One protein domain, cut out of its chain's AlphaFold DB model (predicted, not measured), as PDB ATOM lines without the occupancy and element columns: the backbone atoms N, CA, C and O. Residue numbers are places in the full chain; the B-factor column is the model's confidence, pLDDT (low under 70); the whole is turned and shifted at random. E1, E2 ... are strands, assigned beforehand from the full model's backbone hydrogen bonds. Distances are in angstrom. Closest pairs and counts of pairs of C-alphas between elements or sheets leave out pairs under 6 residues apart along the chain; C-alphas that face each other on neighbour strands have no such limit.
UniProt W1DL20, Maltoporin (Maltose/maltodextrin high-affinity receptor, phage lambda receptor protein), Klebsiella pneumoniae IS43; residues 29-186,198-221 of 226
ATOM      1  N   ASP A  29     -35.043 184.419  50.399       89.31
ATOM      2  CA  ASP A  29     -33.996 185.134  49.681       89.31
ATOM      3  C   ASP A  29     -34.482 185.544  48.289       89.31
ATOM      4  O   ASP A  29     -35.202 184.805  47.610       89.31
ATOM      5  N   PHE A  30     -34.092 186.746  47.878       91.38
ATOM      6  CA  PHE A  30     -34.380 187.285  46.559       91.38
ATOM      7  C   PHE A  30     -33.085 187.775  45.925       91.38
ATOM      8  O   PHE A  30     -32.419 188.670  46.451       91.38
ATOM      9  N   ALA A  31     -32.783 187.246  44.744       88.81
ATOM     10  CA  ALA A  31     -31.656 187.666  43.932       88.81
ATOM     11  C   ALA A  31     -32.139 188.135  42.558       88.81
ATOM     12  O   ALA A  31     -33.019 187.528  41.951       88.81
ATOM     13  N   LEU A  32     -31.534 189.206  42.049       88.69
ATOM     14  CA  LEU A  32     -31.724 189.652  40.673       88.69
ATOM     15  C   LEU A  32     -30.401 189.501  39.926       88.69
ATOM     16  O   LEU A  32     -29.461 190.265  40.150       88.69
ATOM     17  N   HIS A  33     -30.339 188.509  39.043       88.88
ATOM     18  CA  HIS A  33     -29.248 188.337  38.089       88.88
ATOM     19  C   HIS A  33     -29.655 188.897  36.726       88.88
ATOM     20  O   HIS A  33     -30.814 189.249  36.505       88.88
ATOM     21  N   GLY A  34     -28.711 188.993  35.797       85.94
ATOM     22  CA  GLY A  34     -29.037 189.449  34.456       85.94
ATOM     23  C   GLY A  34     -27.832 189.757  33.586       85.94
ATOM     24  O   GLY A  34     -26.682 189.674  34.020       85.94
ATOM     25  N   TYR A  35     -28.135 190.147  32.354       85.69
ATOM     26  CA  TYR A  35     -27.188 190.625  31.356       85.69
ATOM     27  C   TYR A  35     -27.771 191.865  30.684       85.69
ATOM     28  O   TYR A  35     -28.939 191.877  30.309       85.69
ATOM     29  N   ILE A  36     -26.972 192.920  30.537       88.38
ATOM     30  CA  ILE A  36     -27.411 194.149  29.874       88.38
ATOM     31  C   ILE A  36     -26.332 194.611  28.903       88.38
ATOM     32  O   ILE A  36     -25.162 194.748  29.266       88.38
ATOM     33  N   ARG A  37     -26.764 194.917  27.682       88.81
ATOM     34  CA  ARG A  37     -26.008 195.623  26.654       88.81
ATOM     35  C   ARG A  37     -26.896 196.694  26.048       88.81
ATOM     36  O   ARG A  37     -28.036 196.427  25.693       88.81
ATOM     37  N   SER A  38     -26.355 197.891  25.876       87.75
ATOM     38  CA  SER A  38     -27.001 198.950  25.108       87.75
ATOM     39  C   SER A  38     -25.935 199.833  24.478       87.75
ATOM     40  O   SER A  38     -24.893 200.089  25.087       87.75
ATOM     41  N   GLY A  39     -26.178 200.278  23.250       87.44
ATOM     42  CA  GLY A  39     -25.254 201.122  22.511       87.44
ATOM     43  C   GLY A  39     -25.818 201.541  21.161       87.44
ATOM     44  O   GLY A  39     -26.818 201.006  20.689       87.44
ATOM     45  N   ILE A  40     -25.157 202.517  20.543       86.44
ATOM     46  CA  ILE A  40     -25.437 202.940  19.173       86.44
ATOM     47  C   ILE A  40     -24.235 202.555  18.325       86.44
ATOM     48  O   ILE A  40     -23.111 202.968  18.616       86.44
ATOM     49  N   LEU A  41     -24.488 201.805  17.255       88.69
ATOM     50  CA  LEU A  41     -23.518 201.587  16.194       88.69
ATOM     51  C   LEU A  41     -23.773 202.613  15.084       88.69
ATOM     52  O   LEU A  41     -24.878 202.683  14.541       88.69
ATOM     53  N   ALA A  42     -22.768 203.433  14.780       88.12
ATOM     54  CA  ALA A  42     -22.858 204.493  13.781       88.12
ATOM     55  C   ALA A  42     -21.649 204.481  12.839       88.12
ATOM     56  O   ALA A  42     -20.538 204.130  13.238       88.12
ATOM     57  N   ASN A  43     -21.871 204.880  11.587       87.69
ATOM     58  CA  ASN A  43     -20.813 205.052  10.597       87.69
ATOM     59  C   ASN A  43     -20.113 206.421  10.740       87.69
ATOM     60  O   ASN A  43     -20.473 207.242  11.585       87.69
ATOM     61  N   SER A  44     -19.108 206.683   9.896       90.56
ATOM     62  CA  SER A  44     -18.352 207.948   9.897       90.56
ATOM     63  C   SER A  44     -19.209 209.191   9.656       90.56
ATOM     64  O   SER A  44     -18.809 210.285  10.047       90.56
ATOM     65  N   ASP A  45     -20.375 209.018   9.037       91.44
ATOM     66  CA  ASP A  45     -21.302 210.096   8.699       91.44
ATOM     67  C   ASP A  45     -22.335 210.341   9.815       91.44
ATOM     68  O   ASP A  45     -23.193 211.212   9.688       91.44
ATOM     69  N   GLY A  46     -22.262 209.582  10.918       84.12
ATOM     70  CA  GLY A  46     -23.177 209.679  12.058       84.12
ATOM     71  C   GLY A  46     -24.517 208.965  11.858       84.12
ATOM     72  O   GLY A  46     -25.392 209.070  12.714       84.12
ATOM     73  N   ASN A  47     -24.683 208.224  10.761       86.88
ATOM     74  CA  ASN A  47     -25.872 207.414  10.511       86.88
ATOM     75  C   ASN A  47     -25.753 206.060  11.215       86.88
ATOM     76  O   ASN A  47     -24.645 205.547  11.388       86.88
ATOM     77  N   ARG A  48     -26.889 205.455  11.580       82.44
ATOM     78  CA  ARG A  48     -26.906 204.092  12.129       82.44
ATOM     79  C   ARG A  48     -26.255 203.115  11.154       82.44
ATOM     80  O   ARG A  48     -26.447 203.223   9.944       82.44
ATOM     81  N   ALA A  49     -25.498 202.177  11.704       85.62
ATOM     82  CA  ALA A  49     -24.838 201.128  10.951       85.62
ATOM     83  C   ALA A  49     -25.288 199.754  11.449       85.62
ATOM     84  O   ALA A  49     -25.525 199.565  12.644       85.62
ATOM     85  N   ASP A  50     -25.381 198.812  10.517       85.06
ATOM     86  CA  ASP A  50     -25.604 197.408  10.827       85.06
ATOM     87  C   ASP A  50     -24.304 196.737  11.261       85.06
ATOM     88  O   ASP A  50     -23.200 197.155  10.896       85.06
ATOM     89  N   SER A  51     -24.444 195.661  12.030       84.38
ATOM     90  CA  SER A  51     -23.302 194.830  12.381       84.38
ATOM     91  C   SER A  51     -22.721 194.098  11.178       84.38
ATOM     92  O   SER A  51     -23.434 193.639  10.288       84.38
ATOM     93  N   VAL A  52     -21.408 193.894  11.212       81.88
ATOM     94  CA  VAL A  52     -20.663 193.153  10.197       81.88
ATOM     95  C   VAL A  52     -20.496 191.699  10.636       81.88
ATOM     96  O   VAL A  52     -19.773 191.403  11.591       81.88
ATOM     97  N   GLY A  53     -21.150 190.779   9.928       77.31
ATOM     98  CA  GLY A  53     -20.922 189.338  10.048       77.31
ATOM     99  C   GLY A  53     -19.813 188.885   9.098       77.31
ATOM    100  O   GLY A  53     -19.896 189.122   7.897       77.31
ATOM    101  N   LEU A  54     -18.765 188.245   9.623       69.12
ATOM    102  CA  LEU A  54     -17.686 187.650   8.814       69.12
ATOM    103  C   LEU A  54     -17.821 186.122   8.683       69.12
ATOM    104  O   LEU A  54     -16.980 185.486   8.051       69.12
ATOM    105  N   MET A  55     -18.845 185.531   9.305       66.12
ATOM    106  CA  MET A  55     -19.121 184.093   9.333       66.12
ATOM    107  C   MET A  55     -20.639 183.851   9.225       66.12
ATOM    108  O   MET A  55     -21.398 184.767   9.546       66.12
ATOM    109  N   PRO A  56     -21.083 182.651   8.797       61.38
ATOM    110  CA  PRO A  56     -22.508 182.316   8.699       61.38
ATOM    111  C   PRO A  56     -23.237 182.394  10.049       61.38
ATOM    112  O   PRO A  56     -24.310 182.980  10.119       61.38
ATOM    113  N   ASP A  57     -22.607 181.890  11.120       57.06
ATOM    114  CA  ASP A  57     -23.250 181.666  12.427       57.06
ATOM    115  C   ASP A  57     -22.569 182.435  13.572       57.06
ATOM    116  O   ASP A  57     -22.257 181.895  14.634       57.06
ATOM    117  N   GLY A  58     -22.285 183.720  13.357       60.03
ATOM    118  CA  GLY A  58     -21.762 184.586  14.413       60.03
ATOM    119  C   GLY A  58     -21.025 185.815  13.899       60.03
ATOM    120  O   GLY A  58     -20.650 185.926  12.729       60.03
ATOM    121  N   LYS A  59     -20.780 186.758  14.809       77.56
ATOM    122  CA  LYS A  59     -20.032 187.988  14.526       77.56
ATOM    123  C   LYS A  59     -19.046 188.284  15.644       77.56
ATOM    124  O   LYS A  59     -19.317 188.022  16.810       77.56
ATOM    125  N   TRP A  60     -17.896 188.862  15.299       78.81
ATOM    126  CA  TRP A  60     -17.024 189.451  16.312       78.81
ATOM    127  C   TRP A  60     -17.782 190.586  16.976       78.81
ATOM    128  O   TRP A  60     -18.136 191.541  16.296       78.81
ATOM    129  N   ARG A  61     -18.058 190.469  18.273       81.62
ATOM    130  CA  ARG A  61     -19.025 191.350  18.942       81.62
ATOM    131  C   ARG A  61     -18.487 192.716  19.376       81.62
ATOM    132  O   ARG A  61     -19.247 193.664  19.526       81.62
ATOM    133  N   LEU A  62     -17.179 192.834  19.623       83.69
ATOM    134  CA  LEU A  62     -16.614 194.046  20.220       83.69
ATOM    135  C   LEU A  62     -16.774 195.244  19.272       83.69
ATOM    136  O   LEU A  62     -16.149 195.282  18.217       83.69
ATOM    137  N   GLY A  63     -17.593 196.222  19.672       84.94
ATOM    138  CA  GLY A  63     -17.896 197.403  18.854       84.94
ATOM    139  C   GLY A  63     -18.742 197.104  17.613       84.94
ATOM    140  O   GLY A  63     -18.715 197.884  16.669       84.94
ATOM    141  N   ASN A  64     -19.449 195.973  17.595       86.06
ATOM    142  CA  ASN A  64     -20.161 195.448  16.430       86.06
ATOM    143  C   ASN A  64     -21.464 194.751  16.871       86.06
ATOM    144  O   ASN A  64     -21.773 193.626  16.478       86.06
ATOM    145  N   GLU A  65     -22.181 195.408  17.784       83.31
ATOM    146  CA  GLU A  65     -23.518 195.046  18.257       83.31
ATOM    147  C   GLU A  65     -24.373 196.321  18.204       83.31
ATOM    148  O   GLU A  65     -23.999 197.350  18.764       83.31
ATOM    149  N   GLU A  66     -25.467 196.272  17.446       86.44
ATOM    150  CA  GLU A  66     -26.284 197.418  17.021       86.44
ATOM    151  C   GLU A  66     -27.635 197.517  17.747       86.44
ATOM    152  O   GLU A  66     -28.517 198.283  17.349       86.44
ATOM    153  N   ASP A  67     -27.797 196.719  18.796       84.62
ATOM    154  CA  ASP A  67     -29.025 196.484  19.533       84.62
ATOM    155  C   ASP A  67     -28.853 196.717  21.040       84.62
ATOM    156  O   ASP A  67     -27.756 196.689  21.609       84.62
ATOM    157  N   THR A  68     -29.983 196.933  21.702       84.50
ATOM    158  CA  THR A  68     -30.087 196.888  23.155       84.50
ATOM    159  C   THR A  68     -30.656 195.536  23.550       84.50
ATOM    160  O   THR A  68     -31.730 195.166  23.085       84.50
ATOM    161  N   LYS A  69     -29.946 194.808  24.414       85.25
ATOM    162  CA  LYS A  69     -30.378 193.535  24.990       85.25
ATOM    163  C   LYS A  69     -30.378 193.638  26.509       85.25
ATOM    164  O   LYS A  69     -29.379 194.027  27.111       85.25
ATOM    165  N   ILE A  70     -31.492 193.274  27.122       85.06
ATOM    166  CA  ILE A  70     -31.704 193.270  28.565       85.06
ATOM    167  C   ILE A  70     -32.254 191.896  28.932       85.06
ATOM    168  O   ILE A  70     -33.309 191.501  28.452       85.06
ATOM    169  N   GLU A  71     -31.554 191.181  29.798       84.69
ATOM    170  CA  GLU A  71     -31.996 189.930  30.405       84.69
ATOM    171  C   GLU A  71     -32.060 190.145  31.912       84.69
ATOM    172  O   GLU A  71     -31.051 190.460  32.545       84.69
ATOM    173  N   LEU A  72     -33.251 189.995  32.481       87.25
ATOM    174  CA  LEU A  72     -33.493 190.068  33.915       87.25
ATOM    175  C   LEU A  72     -33.870 188.681  34.413       87.25
ATOM    176  O   LEU A  72     -34.809 188.063  33.913       87.25
ATOM    177  N   ILE A  73     -33.144 188.214  35.421       89.88
ATOM    178  CA  ILE A  73     -33.277 186.875  35.980       89.88
ATOM    179  C   ILE A  73     -33.580 187.003  37.478       89.88
ATOM    180  O   ILE A  73     -32.671 186.900  38.309       89.88
ATOM    181  N   PRO A  74     -34.833 187.325  37.848       91.69
ATOM    182  CA  PRO A  74     -35.260 187.277  39.235       91.69
ATOM    183  C   PRO A  74     -35.318 185.826  39.722       91.69
ATOM    184  O   PRO A  74     -35.904 184.953  39.074       91.69
ATOM    185  N   THR A  75     -34.759 185.606  40.905       91.75
ATOM    186  CA  THR A  75     -34.708 184.315  41.585       91.75
ATOM    187  C   THR A  75     -35.216 184.484  43.009       91.75
ATOM    188  O   THR A  75     -34.746 185.347  43.749       91.75
ATOM    189  N   VAL A  76     -36.169 183.641  43.393       92.88
ATOM    190  CA  VAL A  76     -36.702 183.554  44.754       92.88
ATOM    191  C   VAL A  76     -36.298 182.209  45.334       92.88
ATOM    192  O   VAL A  76     -36.581 181.174  44.728       92.88
ATOM    193  N   THR A  77     -35.685 182.216  46.512       93.12
ATOM    194  CA  THR A  77     -35.328 181.005  47.255       93.12
ATOM    195  C   THR A  77     -36.079 180.980  48.579       93.12
ATOM    196  O   THR A  77     -36.082 181.953  49.330       93.12
ATOM    197  N   LEU A  78     -36.717 179.851  48.861       93.00
ATOM    198  CA  LEU A  78     -37.523 179.594  50.044       93.00
ATOM    199  C   LEU A  78     -36.899 178.433  50.810       93.00
ATOM    200  O   LEU A  78     -36.785 177.341  50.261       93.00
ATOM    201  N   THR A  79     -36.537 178.645  52.071       93.25
ATOM    202  CA  THR A  79     -36.031 177.579  52.946       93.25
ATOM    203  C   THR A  79     -37.080 177.259  54.004       93.25
ATOM    204  O   THR A  79     -37.424 178.101  54.835       93.25
ATOM    205  N   ALA A  80     -37.610 176.039  53.965       89.44
ATOM    206  CA  ALA A  80     -38.553 175.540  54.954       89.44
ATOM    207  C   ALA A  80     -37.854 175.248  56.291       89.44
ATOM    208  O   ALA A  80     -36.654 174.989  56.337       89.44
ATOM    209  N   ASP A  81     -38.621 175.197  57.383       89.94
ATOM    210  CA  ASP A  81     -38.097 174.819  58.707       89.94
ATOM    211  C   ASP A  81     -37.531 173.389  58.746       89.94
ATOM    212  O   ASP A  81     -36.662 173.090  59.560       89.94
ATOM    213  N   SER A  82     -37.992 172.512  57.848       88.88
ATOM    214  CA  SER A  82     -37.427 171.172  57.648       88.88
ATOM    215  C   SER A  82     -36.055 171.181  56.963       88.88
ATOM    216  O   SER A  82     -35.408 170.144  56.894       88.88
ATOM    217  N   GLY A  83     -35.609 172.327  56.441       89.81
ATOM    218  CA  GLY A  83     -34.392 172.466  55.645       89.81
ATOM    219  C   GLY A  83     -34.606 172.310  54.139       89.81
ATOM    220  O   GLY A  83     -33.690 172.620  53.382       89.81
ATOM    221  N   VAL A  84     -35.790 171.882  53.686       93.00
ATOM    222  CA  VAL A  84     -36.122 171.794  52.253       93.00
ATOM    223  C   VAL A  84     -36.006 173.173  51.610       93.00
ATOM    224  O   VAL A  84     -36.540 174.151  52.139       93.00
ATOM    225  N   VAL A  85     -35.353 173.241  50.452       93.38
ATOM    226  CA  VAL A  85     -35.172 174.484  49.702       93.38
ATOM    227  C   VAL A  85     -35.987 174.428  48.416       93.38
ATOM    228  O   VAL A  85     -35.835 173.504  47.620       93.38
ATOM    229  N   ALA A  86     -36.842 175.427  48.201       93.69
ATOM    230  CA  ALA A  86     -37.554 175.647  46.949       93.69
ATOM    231  C   ALA A  86     -37.018 176.903  46.258       93.69
ATOM    232  O   ALA A  86     -37.001 177.978  46.853       93.69
ATOM    233  N   LYS A  87     -36.605 176.788  44.997       93.31
ATOM    234  CA  LYS A  87     -36.134 177.915  44.185       93.31
ATOM    235  C   LYS A  87     -37.082 178.131  43.018       93.31
ATOM    236  O   LYS A  87     -37.459 177.169  42.364       93.31
ATOM    237  N   VAL A  88     -37.433 179.374  42.723       91.56
ATOM    238  CA  VAL A  88     -38.180 179.752  41.517       91.56
ATOM    239  C   VAL A  88     -37.378 180.803  40.772       91.56
ATOM    240  O   VAL A  88     -36.915 181.769  41.376       91.56
ATOM    241  N   GLN A  89     -37.215 180.619  39.465       91.81
ATOM    242  CA  GLN A  89     -36.476 181.537  38.605       91.81
ATOM    243  C   GLN A  89     -37.272 181.814  37.331       91.81
ATOM    244  O   GLN A  89     -37.875 180.911  36.747       91.81
ATOM    245  N   ALA A  90     -37.231 183.065  36.886       87.69
ATOM    246  CA  ALA A  90     -37.713 183.469  35.572       87.69
ATOM    247  C   ALA A  90     -36.600 184.190  34.810       87.69
ATOM    248  O   ALA A  90     -35.710 184.762  35.428       87.69
ATOM    249  N   ASN A  91     -36.661 184.189  33.480       86.25
ATOM    250  CA  ASN A  91     -35.774 184.986  32.635       86.25
ATOM    251  C   ASN A  91     -36.618 185.821  31.677       86.25
ATOM    252  O   ASN A  91     -37.277 185.285  30.781       86.25
ATOM    253  N   LEU A  92     -36.606 187.129  31.910       87.12
ATOM    254  CA  LEU A  92     -37.298 188.127  31.117       87.12
ATOM    255  C   LEU A  92     -36.265 188.777  30.208       87.12
ATOM    256  O   LEU A  92     -35.375 189.486  30.674       87.12
ATOM    257  N   THR A  93     -36.379 188.518  28.914       84.44
ATOM    258  CA  THR A  93     -35.455 189.032  27.910       84.44
ATOM    259  C   THR A  93     -36.161 190.007  26.989       84.44
ATOM    260  O   THR A  93     -37.177 189.677  26.386       84.44
ATOM    261  N   HIS A  94     -35.587 191.188  26.846       85.31
ATOM    262  CA  HIS A  94     -35.928 192.157  25.821       85.31
ATOM    263  C   HIS A  94     -34.704 192.372  24.935       85.31
ATOM    264  O   HIS A  94     -33.589 192.525  25.437       85.31
ATOM    265  N   GLN A  95     -34.898 192.384  23.623       82.94
ATOM    266  CA  GLN A  95     -33.852 192.703  22.665       82.94
ATOM    267  C   GLN A  95     -34.475 193.515  21.538       82.94
ATOM    268  O   GLN A  95     -35.482 193.092  20.987       82.94
ATOM    269  N   SER A  96     -33.900 194.670  21.210       82.38
ATOM    270  CA  SER A  96     -34.386 195.499  20.108       82.38
ATOM    271  C   SER A  96     -33.252 196.268  19.443       82.38
ATOM    272  O   SER A  96     -32.322 196.751  20.096       82.38
ATOM    273  N   LYS A  97     -33.353 196.433  18.121       81.69
ATOM    274  CA  LYS A  97     -32.516 197.370  17.358       81.69
ATOM    275  C   LYS A  97     -33.047 198.803  17.432       81.69
ATOM    276  O   LYS A  97     -32.375 199.723  16.976       81.69
ATOM    277  N   CYS A  98     -34.224 199.052  17.992       79.12
ATOM    278  CA  CYS A  98     -34.781 200.394  18.114       79.12
ATOM    279  C   CYS A  98     -33.935 201.279  19.051       79.12
ATOM    280  O   CYS A  98     -33.467 200.833  20.093       79.12
ATOM    281  N   THR A  99     -33.716 202.545  18.677       78.12
ATOM    282  CA  THR A  99     -33.067 203.563  19.544       78.12
ATOM    283  C   THR A  99     -34.058 204.545  20.156       78.12
ATOM    284  O   THR A  99     -33.643 205.497  20.812       78.12
ATOM    285  N   SER A 100     -35.348 204.374  19.877       80.06
ATOM    286  CA  SER A 100     -36.391 205.200  20.475       80.06
ATOM    287  C   SER A 100     -36.540 204.854  21.956       80.06
ATOM    288  O   SER A 100     -36.293 203.722  22.365       80.06
ATOM    289  N   ASP A 101     -36.929 205.842  22.757       70.62
ATOM    290  CA  ASP A 101     -37.259 205.667  24.172       70.62
ATOM    291  C   ASP A 101     -38.534 204.832  24.352       70.62
ATOM    292  O   ASP A 101     -38.608 203.985  25.241       70.62
ATOM    293  N   TRP A 102     -39.521 205.041  23.475       74.69
ATOM    294  CA  TRP A 102     -40.663 204.148  23.309       74.69
ATOM    295  C   TRP A 102     -40.288 202.978  22.402       74.69
ATOM    296  O   TRP A 102     -39.823 203.214  21.286       74.69
ATOM    297  N   ASN A 103     -40.497 201.739  22.862       64.12
ATOM    298  CA  ASN A 103     -40.056 200.571  22.108       64.12
ATOM    299  C   ASN A 103     -40.711 200.538  20.721       64.12
ATOM    300  O   ASN A 103     -41.931 200.676  20.592       64.12
ATOM    301  N   CYS A 104     -39.896 200.349  19.686       67.69
ATOM    302  CA  CYS A 104     -40.416 199.966  18.385       67.69
ATOM    303  C   CYS A 104     -40.789 198.492  18.519       67.69
ATOM    304  O   CYS A 104     -39.914 197.673  18.779       67.69
ATOM    305  N   GLN A 105     -42.070 198.163  18.399       63.69
ATOM    306  CA  GLN A 105     -42.486 196.767  18.337       63.69
ATOM    307  C   GLN A 105     -41.850 196.144  17.086       63.69
ATOM    308  O   GLN A 105     -41.971 196.710  15.997       63.69
ATOM    309  N   ASP A 106     -41.155 195.021  17.251       53.78
ATOM    310  CA  ASP A 106     -40.650 194.233  16.126       53.78
ATOM    311  C   ASP A 106     -41.842 193.624  15.348       53.78
ATOM    312  O   ASP A 106     -42.972 193.599  15.849       53.78
ATOM    313  N   ASP A 107     -41.610 193.120  14.130       44.19
ATOM    314  CA  ASP A 107     -42.658 192.612  13.217       44.19
ATOM    315  C   ASP A 107     -43.538 191.484  13.818       44.19
ATOM    316  O   ASP A 107     -44.656 191.251  13.353       44.19
ATOM    317  N   ASP A 108     -43.085 190.841  14.902       50.31
ATOM    318  CA  ASP A 108     -43.796 189.775  15.623       50.31
ATOM    319  C   ASP A 108     -44.714 190.290  16.755       50.31
ATOM    320  O   ASP A 108     -45.396 189.504  17.416       50.31
ATOM    321  N   GLY A 109     -44.746 191.605  17.012       57.25
ATOM    322  CA  GLY A 109     -45.650 192.246  17.977       57.25
ATOM    323  C   GLY A 109     -45.375 191.948  19.459       57.25
ATOM    324  O   GLY A 109     -46.201 192.299  20.306       57.25
ATOM    325  N   HIS A 110     -44.244 191.321  19.793       56.38
ATOM    326  CA  HIS A 110     -43.886 190.934  21.158       56.38
ATOM    327  C   HIS A 110     -42.637 191.673  21.657       56.38
ATOM    328  O   HIS A 110     -41.546 191.476  21.136       56.38
ATOM    329  N   ASP A 111     -42.789 192.475  22.716       67.19
ATOM    330  CA  ASP A 111     -41.698 193.291  23.269       67.19
ATOM    331  C   ASP A 111     -40.799 192.528  24.258       67.19
ATOM    332  O   ASP A 111     -39.621 192.837  24.393       67.19
ATOM    333  N   VAL A 112     -41.321 191.540  24.990       75.06
ATOM    334  CA  VAL A 112     -40.585 190.848  26.062       75.06
ATOM    335  C   VAL A 112     -40.804 189.348  25.962       75.06
ATOM    336  O   VAL A 112     -41.939 188.874  25.924       75.06
ATOM    337  N   GLN A 113     -39.706 188.599  25.985       76.81
ATOM    338  CA  GLN A 113     -39.693 187.148  25.930       76.81
ATOM    339  C   GLN A 113     -39.461 186.546  27.313       76.81
ATOM    340  O   GLN A 113     -38.461 186.825  27.977       76.81
ATOM    341  N   PHE A 114     -40.354 185.645  27.723       77.75
ATOM    342  CA  PHE A 114     -40.144 184.779  28.884       77.75
ATOM    343  C   PHE A 114     -39.339 183.556  28.443       77.75
ATOM    344  O   PHE A 114     -39.868 182.548  27.951       77.75
ATOM    345  N   ARG A 115     -38.016 183.688  28.553       76.12
ATOM    346  CA  ARG A 115     -37.037 182.691  28.112       76.12
ATOM    347  C   ARG A 115     -36.929 181.520  29.089       76.12
ATOM    348  O   ARG A 115     -36.800 180.388  28.640       76.12
ATOM    349  N   GLU A 116     -37.084 181.774  30.385       81.50
ATOM    350  CA  GLU A 116     -37.124 180.751  31.439       81.50
ATOM    351  C   GLU A 116     -38.259 181.017  32.424       81.50
ATOM    352  O   GLU A 116     -38.658 182.162  32.648       81.50
ATOM    353  N   GLY A 117     -38.729 179.939  33.038       85.81
ATOM    354  CA  GLY A 117     -39.722 179.911  34.098       85.81
ATOM    355  C   GLY A 117     -39.756 178.503  34.675       85.81
ATOM    356  O   GLY A 117     -40.423 177.626  34.122       85.81
ATOM    357  N   PHE A 118     -38.997 178.270  35.740       86.31
ATOM    358  CA  PHE A 118     -38.867 176.948  36.348       86.31
ATOM    359  C   PHE A 118     -38.760 177.029  37.868       86.31
ATOM    360  O   PHE A 118     -38.443 178.075  38.442       86.31
ATOM    361  N   ALA A 119     -39.028 175.894  38.505       91.19
ATOM    362  CA  ALA A 119     -38.846 175.698  39.929       91.19
ATOM    363  C   ALA A 119     -37.892 174.529  40.199       91.19
ATOM    364  O   ALA A 119     -37.842 173.571  39.427       91.19
ATOM    365  N   GLU A 120     -37.168 174.608  41.311       92.62
ATOM    366  CA  GLU A 120     -36.302 173.558  41.836       92.62
ATOM    367  C   GLU A 120     -36.684 173.234  43.283       92.62
ATOM    368  O   GLU A 120     -37.054 174.126  44.048       92.62
ATOM    369  N   LEU A 121     -36.558 171.964  43.663       93.69
ATOM    370  CA  LEU A 121     -36.665 171.478  45.035       93.69
ATOM    371  C   LEU A 121     -35.413 170.677  45.383       93.69
ATOM    372  O   LEU A 121     -35.084 169.710  44.694       93.69
ATOM    373  N   SER A 122     -34.738 171.059  46.458       93.44
ATOM    374  CA  SER A 122     -33.523 170.404  46.940       93.44
ATOM    375  C   SER A 122     -33.554 170.205  48.454       93.44
ATOM    376  O   SER A 122     -34.438 170.713  49.152       93.44
ATOM    377  N   ASN A 123     -32.594 169.423  48.954       91.50
ATOM    378  CA  ASN A 123     -32.490 169.053  50.365       91.50
ATOM    379  C   ASN A 123     -33.759 168.354  50.894       91.50
ATOM    380  O   ASN A 123     -34.277 168.676  51.962       91.50
ATOM    381  N   LEU A 124     -34.300 167.424  50.100       90.62
ATOM    382  CA  LEU A 124     -35.449 166.605  50.480       90.62
ATOM    383  C   LEU A 124     -34.985 165.433  51.351       90.62
ATOM    384  O   LEU A 124     -34.003 164.782  51.013       90.62
ATOM    385  N   ASP A 125     -35.728 165.094  52.403       89.56
ATOM    386  CA  ASP A 125     -35.339 164.045  53.366       89.56
ATOM    387  C   ASP A 125     -35.018 162.686  52.717       89.56
ATOM    388  O   ASP A 125     -34.137 161.959  53.170       89.56
ATOM    389  N   PHE A 126     -35.725 162.334  51.640       89.00
ATOM    390  CA  PHE A 126     -35.524 161.077  50.912       89.00
ATOM    391  C   PHE A 126     -34.401 161.142  49.862       89.00
ATOM    392  O   PHE A 126     -33.987 160.103  49.350       89.00
ATOM    393  N   ALA A 127     -33.941 162.343  49.506       89.31
ATOM    394  CA  ALA A 127     -32.937 162.588  48.473       89.31
ATOM    395  C   ALA A 127     -32.161 163.892  48.769       89.31
ATOM    396  O   ALA A 127     -32.274 164.865  48.019       89.31
ATOM    397  N   PRO A 128     -31.377 163.934  49.864       87.94
ATOM    398  CA  PRO A 128     -30.807 165.180  50.391       87.94
ATOM    399  C   PRO A 128     -29.791 165.831  49.447       87.94
ATOM    400  O   PRO A 128     -29.622 167.046  49.456       87.94
ATOM    401  N   GLU A 129     -29.140 165.036  48.597       87.56
ATOM    402  CA  GLU A 129     -28.123 165.518  47.656       87.56
ATOM    403  C   GLU A 129     -28.668 165.809  46.252       87.56
ATOM    404  O   GLU A 129     -27.938 166.332  45.410       87.56
ATOM    405  N   MET A 130     -29.934 165.476  45.985       90.62
ATOM    406  CA  MET A 130     -30.547 165.660  44.674       90.62
ATOM    407  C   MET A 130     -31.327 166.969  44.605       90.62
ATOM    408  O   MET A 130     -31.897 167.439  45.590       90.62
ATOM    409  N   THR A 131     -31.388 167.535  43.404       92.25
ATOM    410  CA  THR A 131     -32.267 168.665  43.092       92.25
ATOM    411  C   THR A 131     -33.238 168.250  42.006       92.25
ATOM    412  O   THR A 131     -32.815 167.888  40.916       92.25
ATOM    413  N   PHE A 132     -34.534 168.306  42.284       91.00
ATOM    414  CA  PHE A 132     -35.577 168.091  41.285       91.00
ATOM    415  C   PHE A 132     -35.958 169.424  40.667       91.00
ATOM    416  O   PHE A 132     -36.033 170.421  41.378       91.00
ATOM    417  N   TRP A 133     -36.227 169.451  39.367       90.31
ATOM    418  CA  TRP A 133     -36.604 170.675  38.672       90.31
ATOM    419  C   TRP A 133     -37.724 170.424  37.667       90.31
ATOM    420  O   TRP A 133     -37.845 169.333  37.107       90.31
ATOM    421  N   ALA A 134     -38.544 171.446  37.438       88.75
ATOM    422  CA  ALA A 134     -39.593 171.428  36.427       88.75
ATOM    423  C   ALA A 134     -39.870 172.837  35.893       88.75
ATOM    424  O   ALA A 134     -39.866 173.811  36.649       88.75
ATOM    425  N   GLY A 135     -40.143 172.937  34.594       84.81
ATOM    426  CA  GLY A 135     -40.504 174.177  33.913       84.81
ATOM    427  C   GLY A 135     -39.692 174.422  32.645       84.81
ATOM    428  O   GLY A 135     -39.061 173.517  32.099       84.81
ATOM    429  N   LYS A 136     -39.740 175.663  32.159       81.50
ATOM    430  CA  LYS A 136     -38.957 176.125  31.010       81.50
ATOM    431  C   LYS A 136     -37.575 176.556  31.494       81.50
ATOM    432  O   LYS A 136     -37.475 177.543  32.224       81.50
ATOM    433  N   ARG A 137     -36.527 175.825  31.122       70.81
ATOM    434  CA  ARG A 137     -35.166 176.007  31.658       70.81
ATOM    435  C   ARG A 137     -34.126 175.942  30.538       70.81
ATOM    436  O   ARG A 137     -34.253 175.109  29.639       70.81
ATOM    437  N   TYR A 138     -33.083 176.774  30.621       62.66
ATOM    438  CA  TYR A 138     -31.828 176.514  29.911       62.66
ATOM    439  C   TYR A 138     -31.126 175.334  30.572       62.66
ATOM    440  O   TYR A 138     -30.823 175.387  31.768       62.66
ATOM    441  N   SER A 139     -30.850 174.265  29.824       51.06
ATOM    442  CA  SER A 139     -30.074 173.154  30.372       51.06
ATOM    443  C   SER A 139     -28.769 173.669  30.986       51.06
ATOM    444  O   SER A 139     -28.037 174.457  30.382       51.06
ATOM    445  N   SER A 140     -28.453 173.199  32.195       49.00
ATOM    446  CA  SER A 140     -27.290 173.616  33.000       49.00
ATOM    447  C   SER A 140     -25.929 173.325  32.350       49.00
ATOM    448  O   SER A 140     -24.873 173.625  32.914       49.00
ATOM    449  N   SER A 141     -25.945 172.715  31.164       45.78
ATOM    450  CA  SER A 141     -24.776 172.333  30.380       45.78
ATOM    451  C   SER A 141     -24.663 173.069  29.042       45.78
ATOM    452  O   SER A 141     -23.848 172.660  28.211       45.78
ATOM    453  N   ASN A 142     -25.424 174.153  28.837       51.34
ATOM    454  CA  ASN A 142     -25.253 175.025  27.676       51.34
ATOM    455  C   ASN A 142     -23.830 175.605  27.653       51.34
ATOM    456  O   ASN A 142     -23.292 176.064  28.664       51.34
ATOM    457  N   THR A 143     -23.201 175.551  26.484       42.41
ATOM    458  CA  THR A 143     -21.847 176.061  26.266       42.41
ATOM    459  C   THR A 143     -21.865 177.094  25.155       42.41
ATOM    460  O   THR A 143     -22.335 176.820  24.051       42.41
ATOM    461  N   SER A 144     -21.323 178.272  25.455       44.31
ATOM    462  CA  SER A 144     -21.276 179.406  24.541       44.31
ATOM    463  C   SER A 144     -19.846 179.814  24.217       44.31
ATOM    464  O   SER A 144     -18.915 179.626  25.004       44.31
ATOM    465  N   SER A 145     -19.669 180.381  23.029       37.50
ATOM    466  CA  SER A 145     -18.513 181.194  22.696       37.50
ATOM    467  C   SER A 145     -18.882 182.658  22.882       37.50
ATOM    468  O   SER A 145     -19.511 183.283  22.027       37.50
ATOM    469  N   HIS A 146     -18.457 183.214  24.016       61.50
ATOM    470  CA  HIS A 146     -18.735 184.601  24.388       61.50
ATOM    471  C   HIS A 146     -18.326 185.602  23.297       61.50
ATOM    472  O   HIS A 146     -18.995 186.613  23.101       61.50
ATOM    473  N   GLN A 147     -17.234 185.325  22.579       36.12
ATOM    474  CA  GLN A 147     -16.624 186.259  21.631       36.12
ATOM    475  C   GLN A 147     -17.379 186.373  20.299       36.12
ATOM    476  O   GLN A 147     -17.251 187.398  19.624       36.12
ATOM    477  N   PHE A 148     -18.182 185.358  19.969       45.56
ATOM    478  CA  PHE A 148     -19.008 185.303  18.759       45.56
ATOM    479  C   PHE A 148     -20.507 185.462  19.037       45.56
ATOM    480  O   PHE A 148     -21.291 185.449  18.094       45.56
ATOM    481  N   ASP A 149     -20.881 185.598  20.317       48.75
ATOM    482  CA  ASP A 149     -22.272 185.582  20.792       48.75
ATOM    483  C   ASP A 149     -23.033 184.336  20.304       48.75
ATOM    484  O   ASP A 149     -24.202 184.396  19.937       48.75
ATOM    485  N   TRP A 150     -22.330 183.195  20.264       38.28
ATOM    486  CA  TRP A 150     -22.846 181.946  19.709       38.28
ATOM    487  C   TRP A 150     -22.872 180.835  20.756       38.28
ATOM    488  O   TRP A 150     -21.845 180.460  21.325       38.28
ATOM    489  N   GLU A 151     -24.054 180.281  20.999       46.94
ATOM    490  CA  GLU A 151     -24.264 179.081  21.803       46.94
ATOM    491  C   GLU A 151     -24.340 177.855  20.888       46.94
ATOM    492  O   GLU A 151     -25.287 177.710  20.120       46.94
ATOM    493  N   TYR A 152     -23.349 176.965  20.978       43.00
ATOM    494  CA  TYR A 152     -23.242 175.781  20.112       43.00
ATOM    495  C   TYR A 152     -23.896 174.523  20.713       43.00
ATOM    496  O   TYR A 152     -23.972 173.494  20.047       43.00
ATOM    497  N   ILE A 153     -24.368 174.588  21.964       43.97
ATOM    498  CA  ILE A 153     -25.255 173.590  22.581       43.97
ATOM    499  C   ILE A 153     -26.347 174.353  23.331       43.97
ATOM    500  O   ILE A 153     -26.044 175.037  24.310       43.97
ATOM    501  N   GLN A 154     -27.589 174.220  22.866       46.72
ATOM    502  CA  GLN A 154     -28.787 174.818  23.455       46.72
ATOM    503  C   GLN A 154     -29.850 173.739  23.634       46.72
ATOM    504  O   GLN A 154     -30.603 173.444  22.711       46.72
ATOM    505  N   TYR A 155     -29.922 173.147  24.825       53.56
ATOM    506  CA  TYR A 155     -31.093 172.351  25.193       53.56
ATOM    507  C   TYR A 155     -32.042 173.257  25.960       53.56
ATOM    508  O   TYR A 155     -31.928 173.428  27.176       53.56
ATOM    509  N   ASN A 156     -32.937 173.883  25.207       60.56
ATOM    510  CA  ASN A 156     -33.896 174.846  25.716       60.56
ATOM    511  C   ASN A 156     -35.273 174.246  25.494       60.56
ATOM    512  O   ASN A 156     -35.623 173.894  24.371       60.56
ATOM    513  N   GLY A 157     -36.058 174.124  26.550       64.31
ATOM    514  CA  GLY A 157     -37.376 173.527  26.419       64.31
ATOM    515  C   GLY A 157     -38.138 173.549  27.722       64.31
ATOM    516  O   GLY A 157     -37.622 173.962  28.767       64.31
ATOM    517  N   THR A 158     -39.382 173.102  27.646       77.31
ATOM    518  CA  THR A 158     -40.216 172.877  28.822       77.31
ATOM    519  C   THR A 158     -40.116 171.414  29.205       77.31
ATOM    520  O   THR A 158     -40.290 170.527  28.373       77.31
ATOM    521  N   GLY A 159     -39.793 171.153  30.464       84.94
ATOM    522  CA  GLY A 159     -39.481 169.802  30.885       84.94
ATOM    523  C   GLY A 159     -39.361 169.649  32.386       84.94
ATOM    524  O   GLY A 159     -39.831 170.482  33.164       84.94
ATOM    525  N   GLY A 160     -38.713 168.565  32.783       85.31
ATOM    526  CA  GLY A 160     -38.410 168.288  34.174       85.31
ATOM    527  C   GLY A 160     -37.378 167.185  34.316       85.31
ATOM    528  O   GLY A 160     -37.130 166.403  33.393       85.31
ATOM    529  N   GLY A 161     -36.764 167.127  35.487       88.00
ATOM    530  CA  GLY A 161     -35.690 166.189  35.751       88.00
ATOM    531  C   GLY A 161     -35.154 166.283  37.165       88.00
ATOM    532  O   GLY A 161     -35.751 166.898  38.052       88.00
ATOM    533  N   PHE A 162     -34.003 165.656  37.357       88.12
ATOM    534  CA  PHE A 162     -33.223 165.758  38.572       88.12
ATOM    535  C   PHE A 162     -31.742 165.926  38.249       88.12
ATOM    536  O   PHE A 162     -31.226 165.376  37.275       88.12
ATOM    537  N   ASP A 163     -31.065 166.643  39.131       88.12
ATOM    538  CA  ASP A 163     -29.637 166.893  39.086       88.12
ATOM    539  C   ASP A 163     -28.977 166.280  40.341       88.12
ATOM    540  O   ASP A 163     -29.583 166.222  41.420       88.12
ATOM    541  N   ASN A 164     -27.714 165.865  40.205       87.44
ATOM    542  CA  ASN A 164     -26.805 165.463  41.283       87.44
ATOM    543  C   ASN A 164     -27.141 164.157  42.037       87.44
ATOM    544  O   ASN A 164     -26.803 164.009  43.214       87.44
ATOM    545  N   MET A 165     -27.732 163.165  41.365       87.44
ATOM    546  CA  MET A 165     -27.875 161.819  41.935       87.44
ATOM    547  C   MET A 165     -26.495 161.197  42.182       87.44
ATOM    548  O   MET A 165     -25.678 161.109  41.264       87.44
ATOM    549  N   ASP A 166     -26.234 160.760  43.414       88.94
ATOM    550  CA  ASP A 166     -24.993 160.064  43.750       88.94
ATOM    551  C   ASP A 166     -25.065 158.591  43.328       88.94
ATOM    552  O   ASP A 166     -25.875 157.821  43.846       88.94
ATOM    553  N   LEU A 167     -24.207 158.190  42.389       86.44
ATOM    554  CA  LEU A 167     -24.025 156.787  42.006       86.44
ATOM    555  C   LEU A 167     -22.836 156.133  42.740       86.44
ATOM    556  O   LEU A 167     -22.468 154.997  42.438       86.44
ATOM    557  N   GLY A 168     -22.191 156.848  43.666       85.38
ATOM    558  CA  GLY A 168     -21.026 156.434  44.452       85.38
ATOM    559  C   GLY A 168     -19.683 156.580  43.725       85.38
ATOM    560  O   GLY A 168     -18.646 156.735  44.362       85.38
ATOM    561  N   PHE A 169     -19.680 156.542  42.391       83.69
ATOM    562  CA  PHE A 169     -18.482 156.724  41.554       83.69
ATOM    563  C   PHE A 169     -18.569 157.935  40.612       83.69
ATOM    564  O   PHE A 169     -17.601 158.247  39.907       83.69
ATOM    565  N   ALA A 170     -19.743 158.558  40.539       84.69
ATOM    566  CA  ALA A 170     -20.061 159.686  39.680       84.69
ATOM    567  C   ALA A 170     -21.366 160.346  40.144       84.69
ATOM    568  O   ALA A 170     -22.197 159.717  40.803       84.69
ATOM    569  N   ARG A 171     -21.565 161.591  39.715       85.69
ATOM    570  CA  ARG A 171     -22.835 162.309  39.819       85.69
ATOM    571  C   ARG A 171     -23.615 162.179  38.523       85.69
ATOM    572  O   ARG A 171     -23.046 162.326  37.439       85.69
ATOM    573  N   PHE A 172     -24.900 161.890  38.645       85.50
ATOM    574  CA  PHE A 172     -25.792 161.654  37.525       85.50
ATOM    575  C   PHE A 172     -26.935 162.664  37.500       85.50
ATOM    576  O   PHE A 172     -27.614 162.864  38.508       85.50
ATOM    577  N   ASP A 173     -27.162 163.256  36.331       86.44
ATOM    578  CA  ASP A 173     -28.321 164.103  36.067       86.44
ATOM    579  C   ASP A 173     -29.150 163.479  34.946       86.44
ATOM    580  O   ASP A 173     -28.598 162.959  33.967       86.44
ATOM    581  N   ALA A 174     -30.470 163.580  35.059       83.88
ATOM    582  CA  ALA A 174     -31.388 163.161  34.015       83.88
ATOM    583  C   ALA A 174     -32.530 164.166  33.870       83.88
ATOM    584  O   ALA A 174     -33.088 164.638  34.860       83.88
ATOM    585  N   GLY A 175     -32.925 164.459  32.635       83.62
ATOM    586  CA  GLY A 175     -34.071 165.314  32.365       83.62
ATOM    587  C   GLY A 175     -34.697 165.038  31.011       83.62
ATOM    588  O   GLY A 175     -34.016 164.619  30.074       83.62
ATOM    589  N   VAL A 176     -35.996 165.291  30.921       80.81
ATOM    590  CA  VAL A 176     -36.756 165.252  29.670       80.81
ATOM    591  C   VAL A 176     -37.131 166.678  29.309       80.81
ATOM    592  O   VAL A 176     -37.598 167.423  30.171       80.81
ATOM    593  N   TYR A 177     -36.935 167.045  28.048       75.56
ATOM    594  CA  TYR A 177     -37.287 168.357  27.515       75.56
ATOM    595  C   TYR A 177     -38.161 168.174  26.279       75.56
ATOM    596  O   TYR A 177     -37.822 167.377  25.407       75.56
ATOM    597  N   ALA A 178     -39.259 168.920  26.209       72.25
ATOM    598  CA  ALA A 178     -40.045 169.088  24.997       72.25
ATOM    599  C   ALA A 178     -39.653 170.406  24.316       72.25
ATOM    600  O   ALA A 178     -39.494 171.436  24.990       72.25
ATOM    601  N   PHE A 179     -39.497 170.368  22.996       66.56
ATOM    602  CA  PHE A 179     -39.261 171.533  22.156       66.56
ATOM    603  C   PHE A 179     -40.109 171.444  20.889       66.56
ATOM    604  O   PHE A 179     -40.197 170.394  20.264       66.56
ATOM    605  N   SER A 180     -40.725 172.558  20.506       57.16
ATOM    606  CA  SER A 180     -41.436 172.670  19.234       57.16
ATOM    607  C   SER A 180     -40.552 173.465  18.265       57.16
ATOM    608  O   SER A 180     -40.132 174.575  18.622       57.16
ATOM    609  N   PRO A 181     -40.251 172.953  17.058       53.09
ATOM    610  CA  PRO A 181     -39.608 173.742  16.012       53.09
ATOM    611  C   PRO A 181     -40.429 175.012  15.733       53.09
ATOM    612  O   PRO A 181     -41.662 174.978  15.728       53.09
ATOM    613  N   THR A 182     -39.762 176.150  15.522       47.56
ATOM    614  CA  THR A 182     -40.391 177.485  15.417       47.56
ATOM    615  C   THR A 182     -41.501 177.576  14.365       47.56
ATOM    616  O   THR A 182     -42.418 178.384  14.521       47.56
ATOM    617  N   ASP A 183     -41.476 176.699  13.361       46.94
ATOM    618  CA  ASP A 183     -42.388 176.716  12.217       46.94
ATOM    619  C   ASP A 183     -43.656 175.855  12.418       46.94
ATOM    620  O   ASP A 183     -44.582 175.930  11.610       46.94
ATOM    621  N   GLU A 184     -43.762 175.090  13.516       47.47
ATOM    622  CA  GLU A 184     -44.862 174.128  13.736       47.47
ATOM    623  C   GLU A 184     -45.790 174.462  14.916       47.47
ATOM    624  O   GLU A 184     -46.806 173.801  15.128       47.47
ATOM    625  N   THR A 185     -45.549 175.567  15.627       46.75
ATOM    626  CA  THR A 185     -46.401 176.033  16.750       46.75
ATOM    627  C   THR A 185     -47.839 176.409  16.351       46.75
ATOM    628  O   THR A 185     -48.691 176.633  17.213       46.75
ATOM    629  N   LYS A 186     -48.126 176.477  15.043       45.22
ATOM    630  CA  LYS A 186     -49.459 176.714  14.458       45.22
ATOM    631  C   LYS A 186     -49.955 175.547  13.590       45.22
ATOM    632  O   LYS A 186     -50.978 175.698  12.919       45.22
ATOM    633  N   PRO A 198     -46.534 168.180  17.076       49.69
ATOM    634  CA  PRO A 198     -45.197 167.623  16.897       49.69
ATOM    635  C   PRO A 198     -44.211 168.326  17.842       49.69
ATOM    636  O   PRO A 198     -43.464 169.221  17.458       49.69
ATOM    637  N   ASP A 199     -44.253 167.951  19.118       54.03
ATOM    638  CA  ASP A 199     -43.177 168.269  20.047       54.03
ATOM    639  C   ASP A 199     -42.083 167.214  19.891       54.03
ATOM    640  O   ASP A 199     -42.326 166.008  20.019       54.03
ATOM    641  N   ASP A 200     -40.862 167.675  19.660       59.53
ATOM    642  CA  ASP A 200     -39.692 166.831  19.780       59.53
ATOM    643  C   ASP A 200     -39.347 166.675  21.267       59.53
ATOM    644  O   ASP A 200     -39.321 167.633  22.048       59.53
ATOM    645  N   TYR A 201     -39.066 165.439  21.674       65.19
ATOM    646  CA  TYR A 201     -38.664 165.111  23.038       65.19
ATOM    647  C   TYR A 201     -37.191 164.713  23.061       65.19
ATOM    648  O   TYR A 201     -36.796 163.749  22.401       65.19
ATOM    649  N   SER A 202     -36.389 165.397  23.877       63.78
ATOM    650  CA  SER A 202     -35.006 165.001  24.165       63.78
ATOM    651  C   SER A 202     -34.887 164.400  25.563       63.78
ATOM    652  O   SER A 202     -35.457 164.901  26.541       63.78
ATOM    653  N   LEU A 203     -34.127 163.303  25.656       69.25
ATOM    654  CA  LEU A 203     -33.697 162.716  26.920       69.25
ATOM    655  C   LEU A 203     -32.232 163.085  27.155       69.25
ATOM    656  O   LEU A 203     -31.327 162.606  26.471       69.25
ATOM    657  N   ASN A 204     -32.007 163.903  28.175       68.75
ATOM    658  CA  ASN A 204     -30.691 164.385  28.550       68.75
ATOM    659  C   ASN A 204     -30.164 163.596  29.744       68.75
ATOM    660  O   ASN A 204     -30.729 163.688  30.832       68.75
ATOM    661  N   LEU A 205     -29.073 162.853  29.542       77.12
ATOM    662  CA  LEU A 205     -28.397 162.063  30.570       77.12
ATOM    663  C   LEU A 205     -26.950 162.547  30.732       77.12
ATOM    664  O   LEU A 205     -26.173 162.553  29.774       77.12
ATOM    665  N   TRP A 206     -26.561 162.924  31.948       74.50
ATOM    666  CA  TRP A 206     -25.227 163.460  32.226       74.50
ATOM    667  C   TRP A 206     -24.536 162.660  33.315       74.50
ATOM    668  O   TRP A 206     -25.066 162.519  34.411       74.50
ATOM    669  N   LEU A 207     -23.317 162.192  33.037       78.75
ATOM    670  CA  LEU A 207     -22.470 161.519  34.018       78.75
ATOM    671  C   LEU A 207     -21.218 162.364  34.282       78.75
ATOM    672  O   LEU A 207     -20.350 162.530  33.420       78.75
ATOM    673  N   LYS A 208     -21.123 162.919  35.490       75.62
ATOM    674  CA  LYS A 208     -20.021 163.781  35.928       75.62
ATOM    675  C   LYS A 208     -19.125 162.995  36.879       75.62
ATOM    676  O   LYS A 208     -19.583 162.512  37.911       75.62
ATOM    677  N   LYS A 209     -17.843 162.859  36.545       66.44
ATOM    678  CA  LYS A 209     -16.856 162.238  37.435       66.44
ATOM    679  C   LYS A 209     -16.320 163.290  38.404       66.44
ATOM    680  O   LYS A 209     -16.011 164.398  37.974       66.44
ATOM    681  N   ASP A 210     -16.105 162.926  39.669       52.72
ATOM    682  CA  ASP A 210     -15.608 163.844  40.718       52.72
ATOM    683  C   ASP A 210     -14.252 164.503  40.391       52.72
ATOM    684  O   ASP A 210     -13.857 165.498  40.993       52.72
ATOM    685  N   ARG A 211     -13.531 163.975  39.395       42.09
ATOM    686  CA  ARG A 211     -12.303 164.551  38.841       42.09
ATOM    687  C   ARG A 211     -12.569 165.234  37.502       42.09
ATOM    688  O   ARG A 211     -12.188 164.664  36.493       42.09
ATOM    689  N   GLY A 212     -13.199 166.411  37.505       36.47
ATOM    690  CA  GLY A 212     -13.126 167.456  36.457       36.47
ATOM    691  C   GLY A 212     -13.570 167.137  35.015       36.47
ATOM    692  O   GLY A 212     -13.917 168.058  34.281       36.47
ATOM    693  N   ASP A 213     -13.620 165.871  34.613       40.72
ATOM    694  CA  ASP A 213     -13.899 165.407  33.264       40.72
ATOM    695  C   ASP A 213     -15.368 164.981  33.171       40.72
ATOM    696  O   ASP A 213     -15.835 164.072  33.867       40.72
ATOM    697  N   ARG A 214     -16.120 165.667  32.301       42.78
ATOM    698  CA  ARG A 214     -17.521 165.351  31.991       42.78
ATOM    699  C   ARG A 214     -17.566 164.409  30.789       42.78
ATOM    700  O   ARG A 214     -17.142 164.806  29.706       42.78
ATOM    701  N   LEU A 215     -18.128 163.209  30.950       42.03
ATOM    702  CA  LEU A 215     -18.528 162.379  29.811       42.03
ATOM    703  C   LEU A 215     -19.974 162.740  29.435       42.03
ATOM    704  O   LEU A 215     -20.843 162.804  30.303       42.03
ATOM    705  N   ARG A 216     -20.225 163.014  28.151       47.19
ATOM    706  CA  ARG A 216     -21.531 163.459  27.636       47.19
ATOM    707  C   ARG A 216     -22.121 162.384  26.725       47.19
ATOM    708  O   ARG A 216     -21.405 161.870  25.871       47.19
ATOM    709  N   SER A 217     -23.406 162.078  26.883       41.78
ATOM    710  CA  SER A 217     -24.173 161.253  25.944       41.78
ATOM    711  C   SER A 217     -25.603 161.790  25.877       41.78
ATOM    712  O   SER A 217     -26.354 161.628  26.832       41.78
ATOM    713  N   GLY A 218     -25.967 162.438  24.770       37.53
ATOM    714  CA  GLY A 218     -27.348 162.820  24.454       37.53
ATOM    715  C   GLY A 218     -27.884 161.918  23.346       37.53
ATOM    716  O   GLY A 218     -27.128 161.546  22.447       37.53
ATOM    717  N   ALA A 219     -29.153 161.528  23.436       41.41
ATOM    718  CA  ALA A 219     -29.846 160.800  22.381       41.41
ATOM    719  C   ALA A 219     -31.095 161.596  21.995       41.41
ATOM    720  O   ALA A 219     -32.064 161.624  22.752       41.41
ATOM    721  N   ASP A 220     -31.055 162.220  20.821       41.19
ATOM    722  CA  ASP A 220     -32.210 162.879  20.215       41.19
ATOM    723  C   ASP A 220     -32.907 161.893  19.273       41.19
ATOM    724  O   ASP A 220     -32.253 161.144  18.537       41.19
ATOM    725  N   ARG A 221     -34.246 161.862  19.290       34.19
ATOM    726  CA  ARG A 221     -34.981 161.230  18.190       34.19
ATOM    727  C   ARG A 221     -34.898 162.159  16.978       34.19
ATOM    728  O   ARG A 221     -35.149 163.348  17.144       34.19
TER     729      ARG A 221
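This is residues 29 to 186 and 198 to 221 of the 226 residues of the protein "Maltoporin (Maltose/maltodextrin high-affinity receptor, phage lambda receptor protein)" of Klebsiella pneumoniae IS43 (UniProt W1DL20). One large sheet of nine antiparallel strands, twisted and curled like part of a barrel, makes an open trough; its first strand, E1, and its last, E11, stay apart, and the ring does not close. A small separate hairpin, E6 and E7, lies toward the open side of the trough, and the long loop of residues 38 to 67 makes one end of the longest axis, beyond the end of E1 and the start of E2. The printed part has 182 residues with eleven named strands, E1 to E11 in order along the chain, and no named helix; the class is all strand. The large sheet's order is E1, E2, E3, E4, E5, E8, E9, E10, E11, and E6 and E7 form an antiparallel sheet of two. The whole is loose, with a radius of gyration of the C-alphas of 19.9 A, and elongated, spanning 65 by 39 by 37 A.

The large sheet begins with E1, residues 29 to 37, E2, residues 68 to 79, E3, residues 85 to 96, E4, residues 113 to 124, and E5, residues 127 to 138. These five form a meander, each strand the antiparallel neighbour of the one before. E1 and E2, a hairpin, stand at 168 degrees between their directions, with N 33 and O 73 2.9 A apart, within hydrogen-bond range. In the hairpin of E2 and E3, N 72 and O 92 are 2.8 A apart, and in that of E3 and E4, N 87 and O 120 are 2.9 A apart. In the hairpin of E4 and E5, N 119 and O 134 are 2.9 A apart. E5 bends by 98 degrees at residue 135. Its other neighbour is E8, residues 156 to 166, with N 133 and O 161 2.9 A apart; E8 bends by 88 degrees at residue 159. E8 forms a hairpin with E9, residues 171 to 179, where N 162 and O 174 are 2.8 A apart. E9 is antiparallel to E10, residues 200 to 208, with N 173 and O 206 2.9 A apart. E10 and E11, residues 214 to 220, are a hairpin at 165 degrees, with N 215 and O 207 3.4 A apart. E1 and E11 are the edge strands. E6, residues 143 to 145, and E7, residues 150 to 153, form a hairpin at 155 degrees, with N 145 and O 150 2.8 A apart; both are apart from the nine strands of the large sheet. E7 runs on into E8 across a break of 2 residues, at 59 degrees.

E1 begins at C-alpha 29, (-33.996, 185.134, 49.681), and is 26.5 A long from first to last C-alpha. E2, E3 and E4 measure 36.0 A, 36.3 A and 32.3 A; E3 ends at C-alpha 96, (-34.386, 195.499, 20.108). E5 is 23.2 A, E8 25.0 A, E9 25.8 A and E10 25.6 A long. E6 and E7 are short, 7.1 A and 9.2 A. E11, 19.0 A long, ends at C-alpha 220, (-32.210, 162.879, 20.215).

The two C-alphas farthest apart are those of Asp 45 and Phe 126, at 66.2 A. Residues 187 to 197, in the link between E9 and E10, are not printed, and C-alphas 186 and 198 are 10.3 A apart across that cut. Of the links that are printed whole, E1 to E2 with 30 residues and E3 to E4 with 16 are long; the others are tight. The mean pLDDT of the printed part is 74.2, and 62 residues are under 70: residues 54 to 58, 103 to 111, 138 to 157, 179 to 186, 198 to 204 and 209 to 221.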